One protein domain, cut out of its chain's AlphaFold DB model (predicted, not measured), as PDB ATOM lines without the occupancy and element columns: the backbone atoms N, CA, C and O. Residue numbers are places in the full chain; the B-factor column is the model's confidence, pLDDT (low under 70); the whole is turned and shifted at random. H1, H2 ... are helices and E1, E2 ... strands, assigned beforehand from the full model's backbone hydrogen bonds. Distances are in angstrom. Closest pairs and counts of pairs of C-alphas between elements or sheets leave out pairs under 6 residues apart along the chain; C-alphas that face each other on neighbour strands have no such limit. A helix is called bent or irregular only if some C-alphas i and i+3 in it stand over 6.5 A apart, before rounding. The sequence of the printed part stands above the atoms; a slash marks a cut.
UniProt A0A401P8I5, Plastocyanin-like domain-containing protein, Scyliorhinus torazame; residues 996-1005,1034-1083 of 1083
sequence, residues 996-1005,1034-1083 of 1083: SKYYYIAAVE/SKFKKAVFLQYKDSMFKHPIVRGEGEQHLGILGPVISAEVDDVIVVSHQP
ATOM      1  N   SER A 996     -21.048  44.439 -27.566       65.00
ATOM      2  CA  SER A 996     -21.507  45.439 -26.605       65.00
ATOM      3  C   SER A 996     -21.963  44.743 -25.319       65.00
ATOM      4  O   SER A 996     -23.058  44.176 -25.270       65.00
ATOM      5  N   LYS A 997     -21.132  44.766 -24.273       72.56
ATOM      6  CA  LYS A 997     -21.445  44.164 -22.967       72.56
ATOM      7  C   LYS A 997     -22.192  45.176 -22.097       72.56
ATOM      8  O   LYS A 997     -21.640  46.197 -21.686       72.56
ATOM      9  N   TYR A 998     -23.464  44.887 -21.820       75.94
ATOM     10  CA  TYR A 998     -24.357  45.762 -21.056       75.94
ATOM     11  C   TYR A 998     -24.335  45.435 -19.560       75.94
ATOM     12  O   TYR A 998     -24.636  44.313 -19.154       75.94
ATOM     13  N   TYR A 999     -24.050  46.441 -18.732       83.25
ATOM     14  CA  TYR A 999     -24.045  46.334 -17.273       83.25
ATOM     15  C   TYR A 999     -25.084  47.281 -16.665       83.25
ATOM     16  O   TYR A 999     -24.979  48.500 -16.786       83.25
ATOM     17  N   TYR A1000     -26.078  46.721 -15.975       84.69
ATOM     18  CA  TYR A1000     -27.084  47.483 -15.230       84.69
ATOM     19  C   TYR A1000     -26.660  47.552 -13.765       84.69
ATOM     20  O   TYR A1000     -26.692  46.537 -13.070       84.69
ATOM     21  N   ILE A1001     -26.211  48.721 -13.303       85.75
ATOM     22  CA  ILE A1001     -25.653  48.896 -11.952       85.75
ATOM     23  C   ILE A1001     -26.343  50.069 -11.249       85.75
ATOM     24  O   ILE A1001     -26.450  51.158 -11.809       85.75
ATOM     25  N   ALA A1002     -26.787  49.856 -10.008       80.88
ATOM     26  CA  ALA A1002     -27.357  50.904  -9.160       80.88
ATOM     27  C   ALA A1002     -26.710  50.912  -7.768       80.88
ATOM     28  O   ALA A1002     -26.299  49.871  -7.248       80.88
ATOM     29  N   ALA A1003     -26.626  52.096  -7.159       82.50
ATOM     30  CA  ALA A1003     -26.169  52.262  -5.785       82.50
ATOM     31  C   ALA A1003     -27.341  52.046  -4.816       82.50
ATOM     32  O   ALA A1003     -28.325  52.781  -4.847       82.50
ATOM     33  N   VAL A1004     -27.233  51.049  -3.938       78.88
ATOM     34  CA  VAL A1004     -28.280  50.690  -2.973       78.88
ATOM     35  C   VAL A1004     -27.764  50.878  -1.554       78.88
ATOM     36  O   VAL A1004     -26.692  50.393  -1.199       78.88
ATOM     37  N   GLU A1005     -28.534  51.571  -0.715       82.00
ATOM     38  CA  GLU A1005     -28.218  51.702   0.706       82.00
ATOM     39  C   GLU A1005     -28.574  50.419   1.473       82.00
ATOM     40  O   GLU A1005     -29.728  50.192   1.841       82.00
ATOM     41  N   SER A1034     -22.176  47.041  15.327       66.12
ATOM     42  CA  SER A1034     -21.572  46.455  14.121       66.12
ATOM     43  C   SER A1034     -22.316  46.734  12.808       66.12
ATOM     44  O   SER A1034     -21.819  46.389  11.738       66.12
ATOM     45  N   LYS A1035     -23.489  47.381  12.871       70.94
ATOM     46  CA  LYS A1035     -24.413  47.610  11.755       70.94
ATOM     47  C   LYS A1035     -24.403  49.062  11.299       70.94
ATOM     48  O   LYS A1035     -24.903  49.942  11.995       70.94
ATOM     49  N   PHE A1036     -23.895  49.293  10.091       77.88
ATOM     50  CA  PHE A1036     -23.782  50.615   9.477       77.88
ATOM     51  C   PHE A1036     -24.501  50.647   8.130       77.88
ATOM     52  O   PHE A1036     -24.318  49.761   7.299       77.88
ATOM     53  N   LYS A1037     -25.272  51.705   7.870       81.88
ATOM     54  CA  LYS A1037     -25.829  51.946   6.534       81.88
ATOM     55  C   LYS A1037     -24.685  52.303   5.572       81.88
ATOM     56  O   LYS A1037     -23.851  53.149   5.900       81.88
ATOM     57  N   LYS A1038     -24.620  51.644   4.415       79.12
ATOM     58  CA  LYS A1038     -23.591  51.826   3.379       79.12
ATOM     59  C   LYS A1038     -24.254  51.816   2.005       79.12
ATOM     60  O   LYS A1038     -25.082  50.951   1.747       79.12
ATOM     61  N   ALA A1039     -23.872  52.739   1.127       81.75
ATOM     62  CA  ALA A1039     -24.179  52.609  -0.293       81.75
ATOM     63  C   ALA A1039     -23.264  51.531  -0.899       81.75
ATOM     64  O   ALA A1039     -22.051  51.572  -0.689       81.75
ATOM     65  N   VAL A1040     -23.849  50.567  -1.606       79.19
ATOM     66  CA  VAL A1040     -23.153  49.456  -2.269       79.19
ATOM     67  C   VAL A1040     -23.652  49.373  -3.708       79.19
ATOM     68  O   VAL A1040     -24.856  49.455  -3.947       79.19
ATOM     69  N   PHE A1041     -22.746  49.203  -4.668       83.25
ATOM     70  CA  PHE A1041     -23.127  48.984  -6.062       83.25
ATOM     71  C   PHE A1041     -23.589  47.537  -6.264       83.25
ATOM     72  O   PHE A1041     -22.825  46.592  -6.044       83.25
ATOM     73  N   LEU A1042     -24.841  47.369  -6.692       79.69
ATOM     74  CA  LEU A1042     -25.426  46.083  -7.065       79.69
ATOM     75  C   LEU A1042     -25.649  46.026  -8.577       79.69
ATOM     76  O   LEU A1042     -26.104  47.000  -9.178       79.69
ATOM     77  N   GLN A1043     -25.352  44.871  -9.173       84.75
ATOM     78  CA  GLN A1043     -25.677  44.577 -10.566       84.75
ATOM     79  C   GLN A1043     -27.082  43.984 -10.673       84.75
ATOM     80  O   GLN A1043     -27.527  43.246  -9.792       84.75
ATOM     81  N   TYR A1044     -27.756  44.272 -11.779       85.69
ATOM     82  CA  TYR A1044     -29.104  43.818 -12.090       85.69
ATOM     83  C   TYR A1044     -29.135  43.090 -13.434       85.69
ATOM     84  O   TYR A1044     -28.308  43.332 -14.311       85.69
ATOM     85  N   LYS A1045     -30.107  42.186 -13.595       81.62
ATOM     86  CA  LYS A1045     -30.295  41.415 -14.838       81.62
ATOM     87  C   LYS A1045     -30.885  42.232 -15.993       81.62
ATOM     88  O   LYS A1045     -30.832  41.785 -17.132       81.62
ATOM     89  N   ASP A1046     -31.491  43.379 -15.695       81.62
ATOM     90  CA  ASP A1046     -32.249  44.191 -16.642       81.62
ATOM     91  C   ASP A1046     -32.114  45.696 -16.349       81.62
ATOM     92  O   ASP A1046     -31.858  46.113 -15.218       81.62
ATOM     93  N   SER A1047     -32.372  46.522 -17.368       77.94
ATOM     94  CA  SER A1047     -32.488  47.987 -17.260       77.94
ATOM     95  C   SER A1047     -33.705  48.461 -16.454       77.94
ATOM     96  O   SER A1047     -33.939  49.661 -16.338       77.94
ATOM     97  N   MET A1048     -34.501  47.539 -15.898       77.88
ATOM     98  CA  MET A1048     -35.595  47.858 -14.981       77.88
ATOM     99  C   MET A1048     -35.164  47.831 -13.510       77.88
ATOM    100  O   MET A1048     -35.986  48.170 -12.659       77.88
ATOM    101  N   PHE A1049     -33.930  47.406 -13.203       80.19
ATOM    102  CA  PHE A1049     -33.360  47.353 -11.850       80.19
ATOM    103  C   PHE A1049     -34.237  46.590 -10.832       80.19
ATOM    104  O   PHE A1049     -34.246  46.883  -9.636       80.19
ATOM    105  N   LYS A1050     -34.993  45.582 -11.298       77.56
ATOM    106  CA  LYS A1050     -35.924  44.798 -10.454       77.56
ATOM    107  C   LYS A1050     -35.290  43.549  -9.860       77.56
ATOM    108  O   LYS A1050     -35.621  43.163  -8.742       77.56
ATOM    109  N   HIS A1051     -34.399  42.912 -10.613       78.25
ATOM    110  CA  HIS A1051     -33.829  41.612 -10.273       78.25
ATOM    111  C   HIS A1051     -32.314  41.748 -10.076       78.25
ATOM    112  O   HIS A1051     -31.581  41.733 -11.071       78.25
ATOM    113  N   PRO A1052     -31.828  41.919  -8.830       82.31
ATOM    114  CA  PRO A1052     -30.396  41.962  -8.567       82.31
ATOM    115  C   PRO A1052     -29.759  40.602  -8.863       82.31
ATOM    116  O   PRO A1052     -30.380  39.548  -8.689       82.31
ATOM    117  N   ILE A1053     -28.508  40.624  -9.309       80.12
ATOM    118  CA  ILE A1053     -27.692  39.426  -9.483       80.12
ATOM    119  C   ILE A1053     -27.123  39.044  -8.113       80.12
ATOM    120  O   ILE A1053     -26.515  39.861  -7.421       80.12
ATOM    121  N   VAL A1054     -27.363  37.798  -7.704       70.50
ATOM    122  CA  VAL A1054     -26.799  37.230  -6.474       70.50
ATOM    123  C   VAL A1054     -25.372  36.783  -6.780       70.50
ATOM    124  O   VAL A1054     -25.169  36.010  -7.712       70.50
ATOM    125  N   ARG A1055     -24.408  37.279  -6.000       69.94
ATOM    126  CA  ARG A1055     -22.984  36.953  -6.152       69.94
ATOM    127  C   ARG A1055     -22.707  35.476  -5.876       69.94
ATOM    128  O   ARG A1055     -23.260  34.914  -4.928       69.94
ATOM    129  N   GLY A1056     -21.829  34.876  -6.677       64.19
ATOM    130  CA  GLY A1056     -21.354  33.503  -6.466       64.19
ATOM    131  C   GLY A1056     -20.400  33.392  -5.271       64.19
ATOM    132  O   GLY A1056     -19.901  34.402  -4.775       64.19
ATOM    133  N   GLU A1057     -20.094  32.173  -4.813       57.38
ATOM    134  CA  GLU A1057     -19.154  31.957  -3.694       57.38
ATOM    135  C   GLU A1057     -17.775  32.580  -3.964       57.38
ATOM    136  O   GLU A1057     -17.234  33.276  -3.104       57.38
ATOM    137  N   GLY A1058     -17.269  32.452  -5.197       56.91
ATOM    138  CA  GLY A1058     -16.014  33.076  -5.631       56.91
ATOM    139  C   GLY A1058     -15.991  34.608  -5.539       56.91
ATOM    140  O   GLY A1058     -14.919  35.186  -5.408       56.91
ATOM    141  N   GLU A1059     -17.144  35.284  -5.531       62.00
ATOM    142  CA  GLU A1059     -17.256  36.750  -5.456       62.00
ATOM    143  C   GLU A1059     -17.506  37.275  -4.030       62.00
ATOM    144  O   GLU A1059     -17.490  38.487  -3.801       62.00
ATOM    145  N   GLN A1060     -17.731  36.400  -3.042       61.25
ATOM    146  CA  GLN A1060     -18.035  36.824  -1.666       61.25
ATOM    147  C   GLN A1060     -16.876  37.600  -1.020       61.25
ATOM    148  O   GLN A1060     -17.111  38.503  -0.214       61.25
ATOM    149  N   HIS A1061     -15.632  37.314  -1.426       63.75
ATOM    150  CA  HIS A1061     -14.428  37.992  -0.935       63.75
ATOM    151  C   HIS A1061     -14.391  39.502  -1.252       63.75
ATOM    152  O   HIS A1061     -13.689  40.252  -0.576       63.75
ATOM    153  N   LEU A1062     -15.165  39.965  -2.243       61.91
ATOM    154  CA  LEU A1062     -15.228  41.372  -2.658       61.91
ATOM    155  C   LEU A1062     -15.953  42.268  -1.634       61.91
ATOM    156  O   LEU A1062     -15.752  43.483  -1.614       61.91
ATOM    157  N   GLY A1063     -16.801  41.690  -0.774       71.12
ATOM    158  CA  GLY A1063     -17.487  42.413   0.299       71.12
ATOM    159  C   GLY A1063     -18.257  43.650  -0.188       71.12
ATOM    160  O   GLY A1063     -19.208  43.539  -0.960       71.12
ATOM    161  N   ILE A1064     -17.843  44.833   0.282       72.06
ATOM    162  CA  ILE A1064     -18.480  46.136  -0.003       72.06
ATOM    163  C   ILE A1064     -18.174  46.650  -1.426       72.06
ATOM    164  O   ILE A1064     -18.872  47.541  -1.912       72.06
ATOM    165  N   LEU A1065     -17.164  46.098  -2.112       71.75
ATOM    166  CA  LEU A1065     -16.863  46.451  -3.505       71.75
ATOM    167  C   LEU A1065     -18.048  46.111  -4.427       71.75
ATOM    168  O   LEU A1065     -18.927  45.328  -4.065       71.75
ATOM    169  N   GLY A1066     -18.087  46.733  -5.607       73.69
ATOM    170  CA  GLY A1066     -19.131  46.514  -6.614       73.69
ATOM    171  C   GLY A1066     -19.058  45.143  -7.307       73.69
ATOM    172  O   GLY A1066     -18.251  44.296  -6.920       73.69
ATOM    173  N   PRO A1067     -19.904  44.901  -8.325       78.19
ATOM    174  CA  PRO A1067     -19.740  43.760  -9.227       78.19
ATOM    175  C   PRO A1067     -18.432  43.865 -10.025       78.19
ATOM    176  O   PRO A1067     -17.945  44.970 -10.279       78.19
ATOM    177  N   VAL A1068     -17.892  42.728 -10.467       77.75
ATOM    178  CA  VAL A1068     -16.758  42.707 -11.401       77.75
ATOM    179  C   VAL A1068     -17.266  43.005 -12.814       77.75
ATOM    180  O   VAL A1068     -18.227  42.400 -13.284       77.75
ATOM    181  N   ILE A1069     -16.612  43.941 -13.497       79.56
ATOM    182  CA  ILE A1069     -16.832  44.241 -14.916       79.56
ATOM    183  C   ILE A1069     -15.657  43.634 -15.685       79.56
ATOM    184  O   ILE A1069     -14.505  43.863 -15.317       79.56
ATOM    185  N   SER A1070     -15.938  42.843 -16.721       72.62
ATOM    186  CA  SER A1070     -14.934  42.088 -17.474       72.62
ATOM    187  C   SER A1070     -15.204  42.149 -18.978       72.62
ATOM    188  O   SER A1070     -16.291  41.835 -19.465       72.62
ATOM    189  N   ALA A1071     -14.188  42.568 -19.721       74.75
ATOM    190  CA  ALA A1071     -14.241  42.824 -21.152       74.75
ATOM    191  C   ALA A1071     -12.982  42.264 -21.822       74.75
ATOM    192  O   ALA A1071     -11.926  42.181 -21.191       74.75
ATOM    193  N   GLU A1072     -13.108  41.862 -23.081       73.00
ATOM    194  CA  GLU A1072     -11.973  41.541 -23.945       73.00
ATOM    195  C   GLU A1072     -11.491  42.812 -24.663       73.00
ATOM    196  O   GLU A1072     -12.094  43.883 -24.552       73.00
ATOM    197  N   VAL A1073     -10.373  42.717 -25.383       54.50
ATOM    198  CA  VAL A1073      -9.930  43.811 -26.259       54.50
ATOM    199  C   VAL A1073     -10.989  44.011 -27.352       54.50
ATOM    200  O   VAL A1073     -11.547  43.038 -27.852       54.50
ATOM    201  N   ASP A1074     -11.279  45.271 -27.679       55.56
ATOM    202  CA  ASP A1074     -12.323  45.723 -28.615       55.56
ATOM    203  C   ASP A1074     -13.798  45.529 -28.172       55.56
ATOM    204  O   ASP A1074     -14.709  45.886 -28.922       55.56
ATOM    205  N   ASP A1075     -14.081  45.062 -26.949       66.50
ATOM    206  CA  ASP A1075     -15.447  45.083 -26.388       66.50
ATOM    207  C   ASP A1075     -15.912  46.504 -26.019       66.50
ATOM    208  O   ASP A1075     -15.208  47.268 -25.352       66.50
ATOM    209  N   VAL A1076     -17.168  46.833 -26.339       64.62
ATOM    210  CA  VAL A1076     -17.789  48.111 -25.945       64.62
ATOM    211  C   VAL A1076     -18.590  47.922 -24.656       64.62
ATOM    212  O   VAL A1076     -19.699  47.384 -24.661       64.62
ATOM    213  N   ILE A1077     -18.048  48.386 -23.528       73.94
ATOM    214  CA  ILE A1077     -18.737  48.333 -22.230       73.94
ATOM    215  C   ILE A1077     -19.805  49.434 -22.168       73.94
ATOM    216  O   ILE A1077     -19.487  50.621 -22.196       73.94
ATOM    217  N   VAL A1078     -21.074  49.050 -22.004       70.38
ATOM    218  CA  VAL A1078     -22.191  49.990 -21.823       70.38
ATOM    219  C   VAL A1078     -22.752  49.854 -20.410       70.38
ATOM    220  O   VAL A1078     -23.544  48.955 -20.119       70.38
ATOM    221  N   VAL A1079     -22.353  50.764 -19.516       72.69
ATOM    222  CA  VAL A1079     -22.903  50.843 -18.155       72.69
ATOM    223  C   VAL A1079     -24.127  51.755 -18.149       72.69
ATOM    224  O   VAL A1079     -24.020  52.952 -18.398       72.69
ATOM    225  N   SER A1080     -25.291  51.199 -17.822       66.12
ATOM    226  CA  SER A1080     -26.517  51.966 -17.597       66.12
ATOM    227  C   SER A1080     -26.771  52.062 -16.097       66.12
ATOM    228  O   SER A1080     -26.909  51.039 -15.420       66.12
ATOM    229  N   HIS A1081     -26.877  53.288 -15.587       60.03
ATOM    230  CA  HIS A1081     -27.203  53.577 -14.192       60.03
ATOM    231  C   HIS A1081     -28.570  54.258 -14.080       60.03
ATOM    232  O   HIS A1081     -28.996  54.974 -14.985       60.03
ATOM    233  N   GLN A1082     -29.245  54.056 -12.950       51.09
ATOM    234  CA  GLN A1082     -30.418  54.837 -12.564       51.09
ATOM    235  C   GLN A1082     -30.009  55.814 -11.443       51.09
ATOM    236  O   GLN A1082     -29.347  55.365 -10.502       51.09
ATOM    237  N   PRO A1083     -30.326  57.121 -11.555       46.78
ATOM    238  CA  PRO A1083     -30.100  58.107 -10.495       46.78
ATOM    239  C   PRO A1083     -31.137  58.024  -9.362       46.78
ATOM    240  O   PRO A1083     -32.278  57.574  -9.625       46.78
TER     241      PRO A1083
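What this domain is: This is residues 996 to 1005 and 1034 to 1083 of the 1083 residues of the protein "Plastocyanin-like domain-containing protein" of Scyliorhinus torazame (UniProt A0A401P8I5). A narrow, strongly twisted ribbon of three strands runs along the long axis, with E1 in the middle, E2 beside its later residues and E3 beside its earlier ones. E2 begins beyond the printed end of E1 and bends, and two long stretches with no named element, residues 1045 to 1056 and 1063 to 1075, make a wide loop that holds the short helix H1 away from the sheet. The printed part has 60 residues, with three named strands and one named helix in the order E1, E2, H1, E3; the sheet's order is E2, E1, E3, mixed, and the class is mostly strand. The whole is only just loose, close to compact, with a radius of gyration of the C-alphas of 12.7 A, and elongated, spanning 44 by 27 by 15 A.

How they stand to each other: E1, residues 996 to 1005, is the inner strand of the sheet. E2, residues 1035 to 1044, is an edge strand and antiparallel to E1, at 160 degrees between their directions. The C-alphas of Ala 1039 and Glu 1005 face each other at 4.3 A, and N 1044 and O 1000 are within hydrogen-bond range at 2.8 A, as are N 1004 and O 1040 at 2.9 A. E2 bends by 60 degrees at residue 1038, whose C-alpha faces that of Glu 1005 at 5.3 A. H1, residues 1057 to 1062, is not on the sheet, with 0 pairs of C-alphas within 10 A, and is apart from E1. None of its 2 O i to N i+4 pairs is within hydrogen-bond range, but 2 of its 3 O i to N i+3 pairs are. E3, residues 1076 to 1081, is the other edge strand, parallel to E1 at 27 degrees. The C-alphas of Ser 996 and Val 1076 face each other at 4.6 A, and N 999 and O 1078 are within hydrogen-bond range at 2.9 A. E2 and E3 are apart.

Where its parts are: E1 begins with C-alpha 996 at (-21.507, 45.439, -26.605) and is 28.8 A long from first to last C-alpha. E2 measures 24.6 A and ends with C-alpha 1044 at (-29.104, 43.818, -12.090). H1 is irregular, but only just: C-alphas 1058 and 1061 are 7.0 A apart. E3 measures 16.0 A and ends with C-alpha 1081 at (-27.203, 53.577, -14.192).

The domain as a whole: The two C-alphas farthest apart, those of Ser 1034 and Asp 1074, are 43.7 A apart. Residues 1006 to 1033 are not printed, and C-alphas 1005 and 1034 are 15.9 A apart across this cut. The links from E2 to H1 and from H1 to E3 are long, with 12 and 13 residues. The mean pLDDT of the printed part is 72.9; 18 residues are under 70, among them residues 1055 to 1062 and 1080 to 1083, the last being the chain's last residue.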